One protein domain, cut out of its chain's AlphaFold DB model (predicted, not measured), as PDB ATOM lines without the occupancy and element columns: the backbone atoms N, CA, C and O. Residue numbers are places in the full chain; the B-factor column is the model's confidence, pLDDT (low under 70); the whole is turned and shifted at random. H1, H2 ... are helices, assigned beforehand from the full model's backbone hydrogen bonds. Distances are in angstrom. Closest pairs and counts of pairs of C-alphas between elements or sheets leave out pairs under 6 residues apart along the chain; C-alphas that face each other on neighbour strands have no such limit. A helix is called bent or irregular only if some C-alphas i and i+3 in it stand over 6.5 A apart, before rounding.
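This is residues 26 to 107 of the 108 residues of the protein "Methylase_S domain-containing protein" of Candidatus Sungbacteria bacterium RIFCSPLOWO2_01_FULL_47_10 (UniProt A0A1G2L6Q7). One long, straight helix, H4, sets off from one end of a small, narrow head, and the two make a wide V, with residues 78 to 107 sticking out as a free arm. In the head the chain runs outward through the short helices H1 and H2, turns in the loop round Val 48, and folds back through H3 and residues 58 to 65 to the corner where H4 begins beside H1. The printed part has 82 residues with four named helices in the order H1, H2, H3, H4 and no named strand; its class is all helix. The whole is extended and flat, with a radius of gyration of the C-alphas of 21.2 A and spans of 66 by 41 by 14 A.

Start at H1, residues 26 to 34, and look across to H4, residues 66 to 105: the two touch, and their closest C-alphas, those of Phe 27 and Val 73, are 5.7 A apart. H4 touches H1 with residues 69 to 73 alone. Their lines stand only just about perpendicular, at 70.5 degrees. Go on past Gly 35 to H2, residues 36 to 43, which meets H1 only through their tight link. Next comes H3, residues 53 to 57, close to H2 but not clearly touching it: the closest C-alphas, those of Leu 42 and Glu 55, are 7.8 A apart. H1 and H3 are apart, as are H2 and H4, and H3 and H4. In H1, H2, H3 and H4 every O i to N i+4 pair is within hydrogen-bond range.

Find C-alpha 26 at (-23.648, -37.201, -40.242); from there H1 runs 12.2 A to C-alpha 34. H2 begins at C-alpha 36 at (-18.415, -33.852, -26.745) and covers 10.7 A to Gly 43. H3, from Lys 53 to Gly 57, measures 6.1 A. Then look for C-alpha 66 at (-15.926, -40.298, -48.155), where H4 begins; its 40 residues run 58.2 A to C-alpha 105 at (-59.010, -50.930, -10.446). No helix is bent.

The C-alphas farthest apart are those of Ser 54 and Asn 107, at 65.7 A. Residues 78 to 107, of which 78 to 105 belong to H4, stand free; the body without them has 52 residues and spans 41 by 19 by 12 A. The printed part, residues 26 to 107, has no cut. The links from H2 to H3, with 9 residues, and from H3 to H4, with 8, are short but not tight; no link is long. The mean pLDDT of the printed part is 89.6, and you find values under 70 at residues 45 to 47 and at residue 107.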
ATOM      1  N   LEU A  26     -23.378 -36.300 -41.363       94.56
ATOM      2  CA  LEU A  26     -23.648 -37.201 -40.242       94.56
ATOM      3  C   LEU A  26     -22.348 -37.756 -39.665       94.56
ATOM      4  O   LEU A  26     -22.222 -37.872 -38.444       94.56
ATOM      5  N   PHE A  27     -21.352 -38.035 -40.508       95.69
ATOM      6  CA  PHE A  27     -20.035 -38.454 -40.031       95.69
ATOM      7  C   PHE A  27     -19.384 -37.375 -39.155       95.69
ATOM      8  O   PHE A  27     -18.886 -37.670 -38.061       95.69
ATOM      9  N   ILE A  28     -19.432 -36.113 -39.598       94.38
ATOM     10  CA  ILE A  28     -18.929 -34.972 -38.821       94.38
ATOM     11  C   ILE A  28     -19.714 -34.832 -37.512       94.38
ATOM     12  O   ILE A  28     -19.113 -34.690 -36.443       94.38
ATOM     13  N   PHE A  29     -21.043 -34.943 -37.570       94.06
ATOM     14  CA  PHE A  29     -21.903 -34.893 -36.390       94.06
ATOM     15  C   PHE A  29     -21.526 -35.963 -35.354       94.06
ATOM     16  O   PHE A  29     -21.285 -35.629 -34.189       94.06
ATOM     17  N   PHE A  30     -21.392 -37.228 -35.762       93.12
ATOM     18  CA  PHE A  30     -21.003 -38.316 -34.860       93.12
ATOM     19  C   PHE A  30     -19.578 -38.157 -34.325       93.12
ATOM     20  O   PHE A  30     -19.325 -38.414 -33.144       93.12
ATOM     21  N   SER A  31     -18.651 -37.668 -35.150       93.25
ATOM     22  CA  SER A  31     -17.273 -37.390 -34.735       93.25
ATOM     23  C   SER A  31     -17.212 -36.324 -33.637       93.25
ATOM     24  O   SER A  31     -16.518 -36.495 -32.629       93.25
ATOM     25  N   LEU A  32     -17.999 -35.255 -33.773       91.62
ATOM     26  CA  LEU A  32     -18.120 -34.212 -32.751       91.62
ATOM     27  C   LEU A  32     -18.864 -34.708 -31.507       91.62
ATOM     28  O   LEU A  32     -18.482 -34.367 -30.385       91.62
ATOM     29  N   GLN A  33     -19.879 -35.560 -31.678       90.88
ATOM     30  CA  GLN A  33     -20.596 -36.189 -30.570       90.88
ATOM     31  C   GLN A  33     -19.671 -37.062 -29.719       90.88
ATOM     32  O   GLN A  33     -19.690 -36.953 -28.490       90.88
ATOM     33  N   LYS A  34     -18.785 -37.837 -30.352       89.69
ATOM     34  CA  LYS A  34     -17.727 -38.591 -29.663       89.69
ATOM     35  C   LYS A  34     -16.775 -37.663 -28.897       89.69
ATOM     36  O   LYS A  34     -16.392 -37.958 -27.767       89.69
ATOM     37  N   GLY A  35     -16.436 -36.510 -29.476       87.25
ATOM     38  CA  GLY A  35     -15.594 -35.478 -28.862       87.25
ATOM     39  C   GLY A  35     -16.284 -34.591 -27.816       87.25
ATOM     40  O   GLY A  35     -15.626 -33.721 -27.241       87.25
ATOM     41  N   ARG A  36     -17.581 -34.789 -27.525       88.38
ATOM     42  CA  ARG A  36     -18.415 -33.852 -26.745       88.38
ATOM     43  C   ARG A  36     -17.813 -33.430 -25.406       88.38
ATOM     44  O   ARG A  36     -17.900 -32.257 -25.055       88.38
ATOM     45  N   LYS A  37     -17.194 -34.349 -24.657       87.12
ATOM     46  CA  LYS A  37     -16.563 -34.020 -23.364       87.12
ATOM     47  C   LYS A  37     -15.447 -32.983 -23.527       87.12
ATOM     48  O   LYS A  37     -15.388 -32.023 -22.766       87.12
ATOM     49  N   LYS A  38     -14.609 -33.141 -24.556       85.81
ATOM     50  CA  LYS A  38     -13.534 -32.197 -24.880       85.81
ATOM     51  C   LYS A  38     -14.101 -30.834 -25.281       85.81
ATOM     52  O   LYS A  38     -13.603 -29.824 -24.802       85.81
ATOM     53  N   LEU A  39     -15.173 -30.817 -26.081       86.25
ATOM     54  CA  LEU A  39     -15.875 -29.584 -26.463       86.25
ATOM     55  C   LEU A  39     -16.398 -28.831 -25.235       86.25
ATOM     56  O   LEU A  39     -16.134 -27.647 -25.071       86.25
ATOM     57  N   ILE A  40     -17.092 -29.530 -24.335       84.88
ATOM     58  CA  ILE A  40     -17.628 -28.924 -23.110       84.88
ATOM     59  C   ILE A  40     -16.497 -28.350 -22.250       84.88
ATOM     60  O   ILE A  40     -16.628 -27.246 -21.733       84.88
ATOM     61  N   ASN A  41     -15.380 -29.067 -22.117       84.50
ATOM     62  CA  ASN A  41     -14.243 -28.596 -21.327       84.50
ATOM     63  C   ASN A  41     -13.567 -27.360 -21.936       84.50
ATOM     64  O   ASN A  41     -13.176 -26.474 -21.186       84.50
ATOM     65  N   LEU A  42     -13.493 -27.264 -23.266       80.44
ATOM     66  CA  LEU A  42     -13.012 -26.065 -23.967       80.44
ATOM     67  C   LEU A  42     -13.907 -24.844 -23.715       80.44
ATOM     68  O   LEU A  42     -13.407 -23.731 -23.646       80.44
ATOM     69  N   GLY A  43     -15.218 -25.040 -23.560       78.44
ATOM     70  CA  GLY A  43     -16.140 -23.950 -23.235       78.44
ATOM     71  C   GLY A  43     -16.072 -23.509 -21.772       78.44
ATOM     72  O   GLY A  43     -16.403 -22.376 -21.466       78.44
ATOM     73  N   LYS A  44     -15.638 -24.375 -20.849       74.38
ATOM     74  CA  LYS A  44     -15.620 -24.083 -19.401       74.38
ATOM     75  C   LYS A  44     -14.533 -23.101 -18.961       74.38
ATOM     76  O   LYS A  44     -14.565 -22.660 -17.819       74.38
ATOM     77  N   THR A  45     -13.567 -22.777 -19.817       68.06
ATOM     78  CA  THR A  45     -12.468 -21.861 -19.470       68.06
ATOM     79  C   THR A  45     -12.891 -20.391 -19.454       68.06
ATOM     80  O   THR A  45     -12.089 -19.534 -19.101       68.06
ATOM     81  N   THR A  46     -14.129 -20.078 -19.842       63.50
ATOM     82  CA  THR A  46     -14.668 -18.716 -19.914       63.50
ATOM     83  C   THR A  46     -15.814 -18.509 -18.921       63.50
ATOM     84  O   THR A  46     -16.556 -19.440 -18.613       63.50
ATOM     85  N   ALA A  47     -15.991 -17.269 -18.444       65.94
ATOM     86  CA  ALA A  47     -17.040 -16.902 -17.480       65.94
ATOM     87  C   ALA A  47     -18.466 -17.233 -17.970       65.94
ATOM     88  O   ALA A  47     -19.341 -17.560 -17.173       65.94
ATOM     89  N   VAL A  48     -18.684 -17.200 -19.289       70.75
ATOM     90  CA  VAL A  48     -19.867 -17.760 -19.953       70.75
ATOM     91  C   VAL A  48     -19.400 -18.968 -20.760       70.75
ATOM     92  O   VAL A  48     -18.487 -18.793 -21.566       70.75
ATOM     93  N   PRO A  49     -19.971 -20.174 -20.581       72.00
ATOM     94  CA  PRO A  49     -19.453 -21.385 -21.203       72.00
ATOM     95  C   PRO A  49     -19.746 -21.433 -22.710       72.00
ATOM     96  O   PRO A  49     -20.703 -22.066 -23.157       72.00
ATOM     97  N   ILE A  50     -18.925 -20.738 -23.499       81.75
ATOM     98  CA  ILE A  50     -19.053 -20.580 -24.950       81.75
ATOM     99  C   ILE A  50     -17.700 -20.880 -25.586       81.75
ATOM    100  O   ILE A  50     -16.679 -20.298 -25.233       81.75
ATOM    101  N   ILE A  51     -17.700 -21.765 -26.581       86.12
ATOM    102  CA  ILE A  51     -16.519 -22.010 -27.407       86.12
ATOM    103  C   ILE A  51     -16.515 -20.958 -28.514       86.12
ATOM    104  O   ILE A  51     -17.419 -20.935 -29.351       86.12
ATOM    105  N   ASN A  52     -15.509 -20.087 -28.537       85.75
ATOM    106  CA  ASN A  52     -15.370 -19.120 -29.623       85.75
ATOM    107  C   ASN A  52     -15.007 -19.818 -30.954       85.75
ATOM    108  O   ASN A  52     -14.530 -20.956 -30.977       85.75
ATOM    109  N   LYS A  53     -15.222 -19.124 -32.077       86.06
ATOM    110  CA  LYS A  53     -15.002 -19.669 -33.429       86.06
ATOM    111  C   LYS A  53     -13.557 -20.131 -33.664       86.06
ATOM    112  O   LYS A  53     -13.345 -21.147 -34.323       86.06
ATOM    113  N   SER A  54     -12.577 -19.415 -33.116       87.06
ATOM    114  CA  SER A  54     -11.151 -19.716 -33.286       87.06
ATOM    115  C   SER A  54     -10.752 -21.018 -32.592       87.06
ATOM    116  O   SER A  54     -10.126 -21.874 -33.213       87.06
ATOM    117  N   GLU A  55     -11.151 -21.207 -31.333       86.75
ATOM    118  CA  GLU A  55     -10.909 -22.453 -30.595       86.75
ATOM    119  C   GLU A  55     -11.692 -23.615 -31.200       86.75
ATOM    120  O   GLU A  55     -11.171 -24.726 -31.315       86.75
ATOM    121  N   PHE A  56     -12.920 -23.356 -31.658       89.00
ATOM    122  CA  PHE A  56     -13.721 -24.366 -32.334       89.00
ATOM    123  C   PHE A  56     -13.049 -24.859 -33.629       89.00
ATOM    124  O   PHE A  56     -12.951 -26.063 -33.861       89.00
ATOM    125  N   GLY A  57     -12.497 -23.950 -34.437       87.94
ATOM    126  CA  GLY A  57     -11.784 -24.290 -35.674       87.94
ATOM    127  C   GLY A  57     -10.476 -25.068 -35.472       87.94
ATOM    128  O   GLY A  57      -9.998 -25.708 -36.404       87.94
ATOM    129  N   ARG A  58      -9.897 -25.064 -34.263       88.88
ATOM    130  CA  ARG A  58      -8.675 -25.829 -33.937       88.88
ATOM    131  C   ARG A  58      -8.946 -27.294 -33.595       88.88
ATOM    132  O   ARG A  58      -8.004 -28.074 -33.430       88.88
ATOM    133  N   ILE A  59     -10.211 -27.687 -33.454       88.19
ATOM    134  CA  ILE A  59     -10.571 -29.063 -33.120       88.19
ATOM    135  C   ILE A  59     -10.264 -29.967 -34.312       88.19
ATOM    136  O   ILE A  59     -10.852 -29.847 -35.381       88.19
ATOM    137  N   LYS A  60      -9.361 -30.926 -34.098       89.88
ATOM    138  CA  LYS A  60      -9.045 -31.963 -35.081       89.88
ATOM    139  C   LYS A  60      -9.955 -33.171 -34.891       89.88
ATOM    140  O   LYS A  60     -10.108 -33.662 -33.769       89.88
ATOM    141  N   ILE A  61     -10.498 -33.668 -35.997       90.50
ATOM    142  CA  ILE A  61     -11.243 -34.926 -36.079       90.50
ATOM    143  C   ILE A  61     -10.595 -35.836 -37.132       90.50
ATOM    144  O   ILE A  61     -10.017 -35.325 -38.093       90.50
ATOM    145  N   PRO A  62     -10.648 -37.168 -36.963       89.88
ATOM    146  CA  PRO A  62     -10.219 -38.089 -38.009       89.88
ATOM    147  C   PRO A  62     -11.175 -37.996 -39.201       89.88
ATOM    148  O   PRO A  62     -12.390 -38.046 -39.018       89.88
ATOM    149  N   LEU A  63     -10.622 -37.884 -40.406       93.12
ATOM    150  CA  LEU A  63     -11.382 -37.683 -41.637       93.12
ATOM    151  C   LEU A  63     -10.959 -38.740 -42.675       93.12
ATOM    152  O   LEU A  63     -10.023 -38.512 -43.440       93.12
ATOM    153  N   PRO A  64     -11.559 -39.944 -42.649       95.06
ATOM    154  CA  PRO A  64     -11.272 -40.977 -43.639       95.06
ATOM    155  C   PRO A  64     -11.903 -40.615 -45.002       95.06
ATOM    156  O   PRO A  64     -12.692 -39.670 -45.076       95.06
ATOM    157  N   PRO A  65     -11.610 -41.363 -46.082       97.06
ATOM    158  CA  PRO A  65     -12.245 -41.152 -47.385       97.06
ATOM    159  C   PRO A  65     -13.776 -41.210 -47.308       97.06
ATOM    160  O   PRO A  65     -14.326 -41.969 -46.505       97.06
ATOM    161  N   LEU A  66     -14.464 -40.454 -48.172       96.25
ATOM    162  CA  LEU A  66     -15.926 -40.298 -48.155       96.25
ATOM    163  C   LEU A  66     -16.683 -41.636 -48.110       96.25
ATOM    164  O   LEU A  66     -17.632 -41.792 -47.348       96.25
ATOM    165  N   GLU A  67     -16.232 -42.636 -48.863       96.81
ATOM    166  CA  GLU A  67     -16.860 -43.963 -48.862       96.81
ATOM    167  C   GLU A  67     -16.759 -44.661 -47.500       96.81
ATOM    168  O   GLU A  67     -17.723 -45.255 -47.017       96.81
ATOM    169  N   THR A  68     -15.624 -44.524 -46.814       96.50
ATOM    170  CA  THR A  68     -15.468 -45.021 -45.443       96.50
ATOM    171  C   THR A  68     -16.340 -44.234 -44.462       96.50
ATOM    172  O   THR A  68     -16.931 -44.835 -43.563       96.50
ATOM    173  N   GLN A  69     -16.478 -42.914 -44.642       97.12
ATOM    174  CA  GLN A  69     -17.382 -42.095 -43.825       97.12
ATOM    175  C   GLN A  69     -18.825 -42.608 -43.922       97.12
ATOM    176  O   GLN A  69     -19.441 -42.884 -42.890       97.12
ATOM    177  N   LYS A  70     -19.332 -42.833 -45.142       96.12
ATOM    178  CA  LYS A  70     -20.686 -43.361 -45.384       96.12
ATOM    179  C   LYS A  70     -20.902 -44.738 -44.758       96.12
ATOM    180  O   LYS A  70     -21.938 -44.972 -44.140       96.12
ATOM    181  N   GLN A  71     -19.926 -45.642 -44.864       97.19
ATOM    182  CA  GLN A  71     -20.012 -46.971 -44.244       97.19
ATOM    183  C   GLN A  71     -20.108 -46.892 -42.715       97.19
ATOM    184  O   GLN A  71     -20.882 -47.627 -42.098       97.19
ATOM    185  N   ILE A  72     -19.328 -46.002 -42.097       95.75
ATOM    186  CA  ILE A  72     -19.379 -45.769 -40.650       95.75
ATOM    187  C   ILE A  72     -20.745 -45.194 -40.262       95.75
ATOM    188  O   ILE A  72     -21.375 -45.698 -39.331       95.75
ATOM    189  N   VAL A  73     -21.223 -44.186 -40.995       95.94
ATOM    190  CA  VAL A  73     -22.532 -43.559 -40.767       95.94
ATOM    191  C   VAL A  73     -23.658 -44.577 -40.887       95.94
ATOM    192  O   VAL A  73     -24.496 -44.630 -39.997       95.94
ATOM    193  N   ALA A  74     -23.656 -45.433 -41.909       96.44
ATOM    194  CA  ALA A  74     -24.686 -46.456 -42.085       96.44
ATOM    195  C   ALA A  74     -24.796 -47.383 -40.863       96.44
ATOM    196  O   ALA A  74     -25.896 -47.634 -40.366       96.44
ATOM    197  N   LYS A  75     -23.656 -47.837 -40.326       95.94
ATOM    198  CA  LYS A  75     -23.624 -48.679 -39.120       95.94
ATOM    199  C   LYS A  75     -24.134 -47.931 -37.888       95.94
ATOM    200  O   LYS A  75     -24.922 -48.483 -37.126       95.94
ATOM    201  N   LEU A  76     -23.699 -46.687 -37.692       93.75
ATOM    202  CA  LEU A  76     -24.114 -45.875 -36.544       93.75
ATOM    203  C   LEU A  76     -25.606 -45.539 -36.593       93.75
ATOM    204  O   LEU A  76     -26.296 -45.694 -35.587       93.75
ATOM    205  N   SER A  77     -26.115 -45.148 -37.759       93.06
ATOM    206  CA  SER A  77     -27.531 -44.846 -37.967       93.06
ATOM    207  C   SER A  77     -28.412 -46.064 -37.696       93.06
ATOM    208  O   SER A  77     -29.431 -45.931 -37.025       93.06
ATOM    209  N   ALA A  78     -27.996 -47.260 -38.128       94.75
ATOM    210  CA  ALA A  78     -28.728 -48.496 -37.846       94.75
ATOM    211  C   ALA A  78     -28.828 -48.784 -36.335       94.75
ATOM    212  O   ALA A  78     -29.890 -49.160 -35.840       94.75
ATOM    213  N   VAL A  79     -27.741 -48.565 -35.587       94.62
ATOM    214  CA  VAL A  79     -27.736 -48.729 -34.123       94.62
ATOM    215  C   VAL A  79     -28.650 -47.705 -33.449       94.62
ATOM    216  O   VAL A  79     -29.430 -48.073 -32.575       94.62
ATOM    217  N   GLN A  80     -28.600 -46.439 -33.870       91.75
ATOM    218  CA  GLN A  80     -29.461 -45.390 -33.312       91.75
ATOM    219  C   GLN A  80     -30.941 -45.636 -33.590       91.75
ATOM    220  O   GLN A  80     -31.787 -45.402 -32.727       91.75
ATOM    221  N   GLU A  81     -31.270 -46.125 -34.784       94.56
ATOM    222  CA  GLU A  81     -32.642 -46.484 -35.119       94.56
ATOM    223  C   GLU A  81     -33.135 -47.651 -34.257       94.56
ATOM    224  O   GLU A  81     -34.254 -47.615 -33.741       94.56
ATOM    225  N   TYR A  82     -32.291 -48.663 -34.054       96.25
ATOM    226  CA  TYR A  82     -32.612 -49.788 -33.186       96.25
ATOM    227  C   TYR A  82     -32.840 -49.348 -31.731       96.25
ATOM    228  O   TYR A  82     -33.851 -49.715 -31.129       96.25
ATOM    229  N   GLU A  83     -31.960 -48.503 -31.189       95.31
ATOM    230  CA  GLU A  83     -32.114 -47.921 -29.851       95.31
ATOM    231  C   GLU A  83     -33.428 -47.138 -29.723       95.31
ATOM    232  O   GLU A  83     -34.180 -47.335 -28.765       95.31
ATOM    233  N   LYS A  84     -33.757 -46.308 -30.721       95.19
ATOM    234  CA  LYS A  84     -35.018 -45.561 -30.750       95.19
ATOM    235  C   LYS A  84     -36.230 -46.494 -30.705       95.19
ATOM    236  O   LYS A  84     -37.124 -46.289 -29.890       95.19
ATOM    237  N   ARG A  85     -36.238 -47.555 -31.521       96.44
ATOM    238  CA  ARG A  85     -37.331 -48.544 -31.529       96.44
ATOM    239  C   ARG A  85     -37.505 -49.214 -30.164       96.44
ATOM    240  O   ARG A  85     -38.640 -49.409 -29.738       96.44
ATOM    241  N   LEU A  86     -36.412 -49.541 -29.472       96.88
ATOM    242  CA  LEU A  86     -36.475 -50.122 -28.126       96.88
ATOM    243  C   LEU A  86     -37.084 -49.151 -27.106       96.88
ATOM    244  O   LEU A  86     -37.900 -49.558 -26.277       96.88
ATOM    245  N   ILE A  87     -36.711 -47.870 -27.171       96.69
ATOM    246  CA  ILE A  87     -37.274 -46.828 -26.302       96.69
ATOM    247  C   ILE A  87     -38.779 -46.680 -26.556       96.69
ATOM    248  O   ILE A  87     -39.560 -46.694 -25.601       96.69
ATOM    249  N   ASP A  88     -39.190 -46.626 -27.824       96.56
ATOM    250  CA  ASP A  88     -40.598 -46.500 -28.217       96.56
ATOM    251  C   ASP A  88     -41.423 -47.721 -27.767       96.56
ATOM    252  O   ASP A  88     -42.517 -47.580 -27.213       96.56
ATOM    253  N   GLN A  89     -40.886 -48.937 -27.928       96.81
ATOM    254  CA  GLN A  89     -41.524 -50.166 -27.443       96.81
ATOM    255  C   GLN A  89     -41.692 -50.165 -25.922       96.81
ATOM    256  O   GLN A  89     -42.754 -50.539 -25.416       96.81
ATOM    257  N   ARG A  90     -40.673 -49.718 -25.181       97.00
ATOM    258  CA  ARG A  90     -40.730 -49.626 -23.719       97.00
ATOM    259  C   ARG A  90     -41.770 -48.606 -23.255       97.00
ATOM    260  O   ARG A  90     -42.490 -48.883 -22.298       97.00
ATOM    261  N   ALA A  91     -41.858 -47.457 -23.925       96.19
ATOM    262  CA  ALA A  91     -42.868 -46.443 -23.634       96.19
ATOM    263  C   ALA A  91     -44.282 -46.996 -23.859       96.19
ATOM    264  O   ALA A  91     -45.119 -46.940 -22.960       96.19
ATOM    265  N   LYS A  92     -44.508 -47.651 -25.003       95.56
ATOM    266  CA  LYS A  92     -45.797 -48.271 -25.328       95.56
ATOM    267  C   LYS A  92     -46.189 -49.372 -24.341       95.56
ATOM    268  O   LYS A  92     -47.351 -49.473 -23.958       95.56
ATOM    269  N   LEU A  93     -45.231 -50.191 -23.903       95.62
ATOM    270  CA  LEU A  93     -45.486 -51.229 -22.902       95.62
ATOM    271  C   LEU A  93     -45.938 -50.628 -21.565       95.62
ATOM    272  O   LEU A  93     -46.859 -51.151 -20.943       95.62
ATOM    273  N   LYS A  94     -45.314 -49.520 -21.146       95.62
ATOM    274  CA  LYS A  94     -45.698 -48.792 -19.933       95.62
ATOM    275  C   LYS A  94     -47.128 -48.252 -20.037       95.62
ATOM    276  O   LYS A  94     -47.918 -48.484 -19.132       95.62
ATOM    277  N   GLU A  95     -47.476 -47.612 -21.151       95.56
ATOM    278  CA  GLU A  95     -48.834 -47.098 -21.379       95.56
ATOM    279  C   GLU A  95     -49.894 -48.209 -21.354       95.56
ATOM    280  O   GLU A  95     -50.954 -48.051 -20.745       95.56
ATOM    281  N   LEU A  96     -49.605 -49.356 -21.978       93.94
ATOM    282  CA  LEU A  96     -50.503 -50.513 -21.951       93.94
ATOM    283  C   LEU A  96     -50.678 -51.063 -20.532       93.94
ATOM    284  O   LEU A  96     -51.802 -51.361 -20.131       93.94
ATOM    285  N   PHE A  97     -49.588 -51.176 -19.772       95.00
ATOM    286  CA  PHE A  97     -49.626 -51.626 -18.383       95.00
ATOM    287  C   PHE A  97     -50.472 -50.695 -17.504       95.00
ATOM    288  O   PHE A  97     -51.368 -51.167 -16.802       95.00
ATOM    289  N   ASP A  98     -50.257 -49.382 -17.606       93.94
ATOM    290  CA  ASP A  98     -51.011 -48.377 -16.852       93.94
ATOM    291  C   ASP A  98     -52.509 -48.406 -17.232       93.94
ATOM    292  O   ASP A  98     -53.381 -48.336 -16.361       93.94
ATOM    293  N   SER A  99     -52.832 -48.610 -18.516       92.88
ATOM    294  CA  SER A  99     -54.218 -48.762 -18.987       92.88
ATOM    295  C   SER A  99     -54.903 -50.016 -18.429       92.88
ATOM    296  O   SER A  99     -56.064 -49.957 -18.013       92.88
ATOM    297  N   VAL A 100     -54.201 -51.154 -18.396       92.19
ATOM    298  CA  VAL A 100     -54.726 -52.408 -17.829       92.19
ATOM    299  C   VAL A 100     -54.935 -52.275 -16.321       92.19
ATOM    300  O   VAL A 100     -55.989 -52.675 -15.825       92.19
ATOM    301  N   LEU A 101     -53.987 -51.669 -15.600       91.19
ATOM    302  CA  LEU A 101     -54.133 -51.392 -14.170       91.19
ATOM    303  C   LEU A 101     -55.347 -50.509 -13.884       91.19
ATOM    304  O   LEU A 101     -56.157 -50.853 -13.023       91.19
ATOM    305  N   HIS A 102     -55.514 -49.414 -14.629       88.00
ATOM    306  CA  HIS A 102     -56.672 -48.538 -14.478       88.00
ATOM    307  C   HIS A 102     -57.985 -49.303 -14.701       88.00
ATOM    308  O   HIS A 102     -58.905 -49.205 -13.893       88.00
ATOM    309  N   LYS A 103     -58.073 -50.120 -15.760       87.25
ATOM    310  CA  LYS A 103     -59.260 -50.954 -16.020       87.25
ATOM    311  C   LYS A 103     -59.527 -51.966 -14.907       87.25
ATOM    312  O   LYS A 103     -60.682 -52.167 -14.555       87.25
ATOM    313  N   SER A 104     -58.490 -52.584 -14.343       84.62
ATOM    314  CA  SER A 104     -58.641 -53.555 -13.251       84.62
ATOM    315  C   SER A 104     -59.071 -52.910 -11.930       84.62
ATOM    316  O   SER A 104     -59.724 -53.576 -11.129       84.62
ATOM    317  N   MET A 105     -58.694 -51.652 -11.685       79.62
ATOM    318  CA  MET A 105     -59.010 -50.930 -10.446       79.62
ATOM    319  C   MET A 105     -60.347 -50.178 -10.511       79.62
ATOM    320  O   MET A 105     -60.990 -50.026  -9.480       79.62
ATOM    321  N   SER A 106     -60.792 -49.750 -11.698       76.25
ATOM    322  CA  SER A 106     -62.101 -49.102 -11.899       76.25
ATOM    323  C   SER A 106     -63.273 -50.077 -12.083       76.25
ATOM    324  O   SER A 106     -64.402 -49.621 -12.219       76.25
ATOM    325  N   ASN A 107     -63.034 -51.393 -12.110       59.09
ATOM    326  CA  ASN A 107     -64.081 -52.424 -12.235       59.09
ATOM    327  C   ASN A 107     -64.601 -52.941 -10.870       59.09
ATOM    328  O   ASN A 107     -65.000 -54.100 -10.753       59.09
TER     329      ASN A 107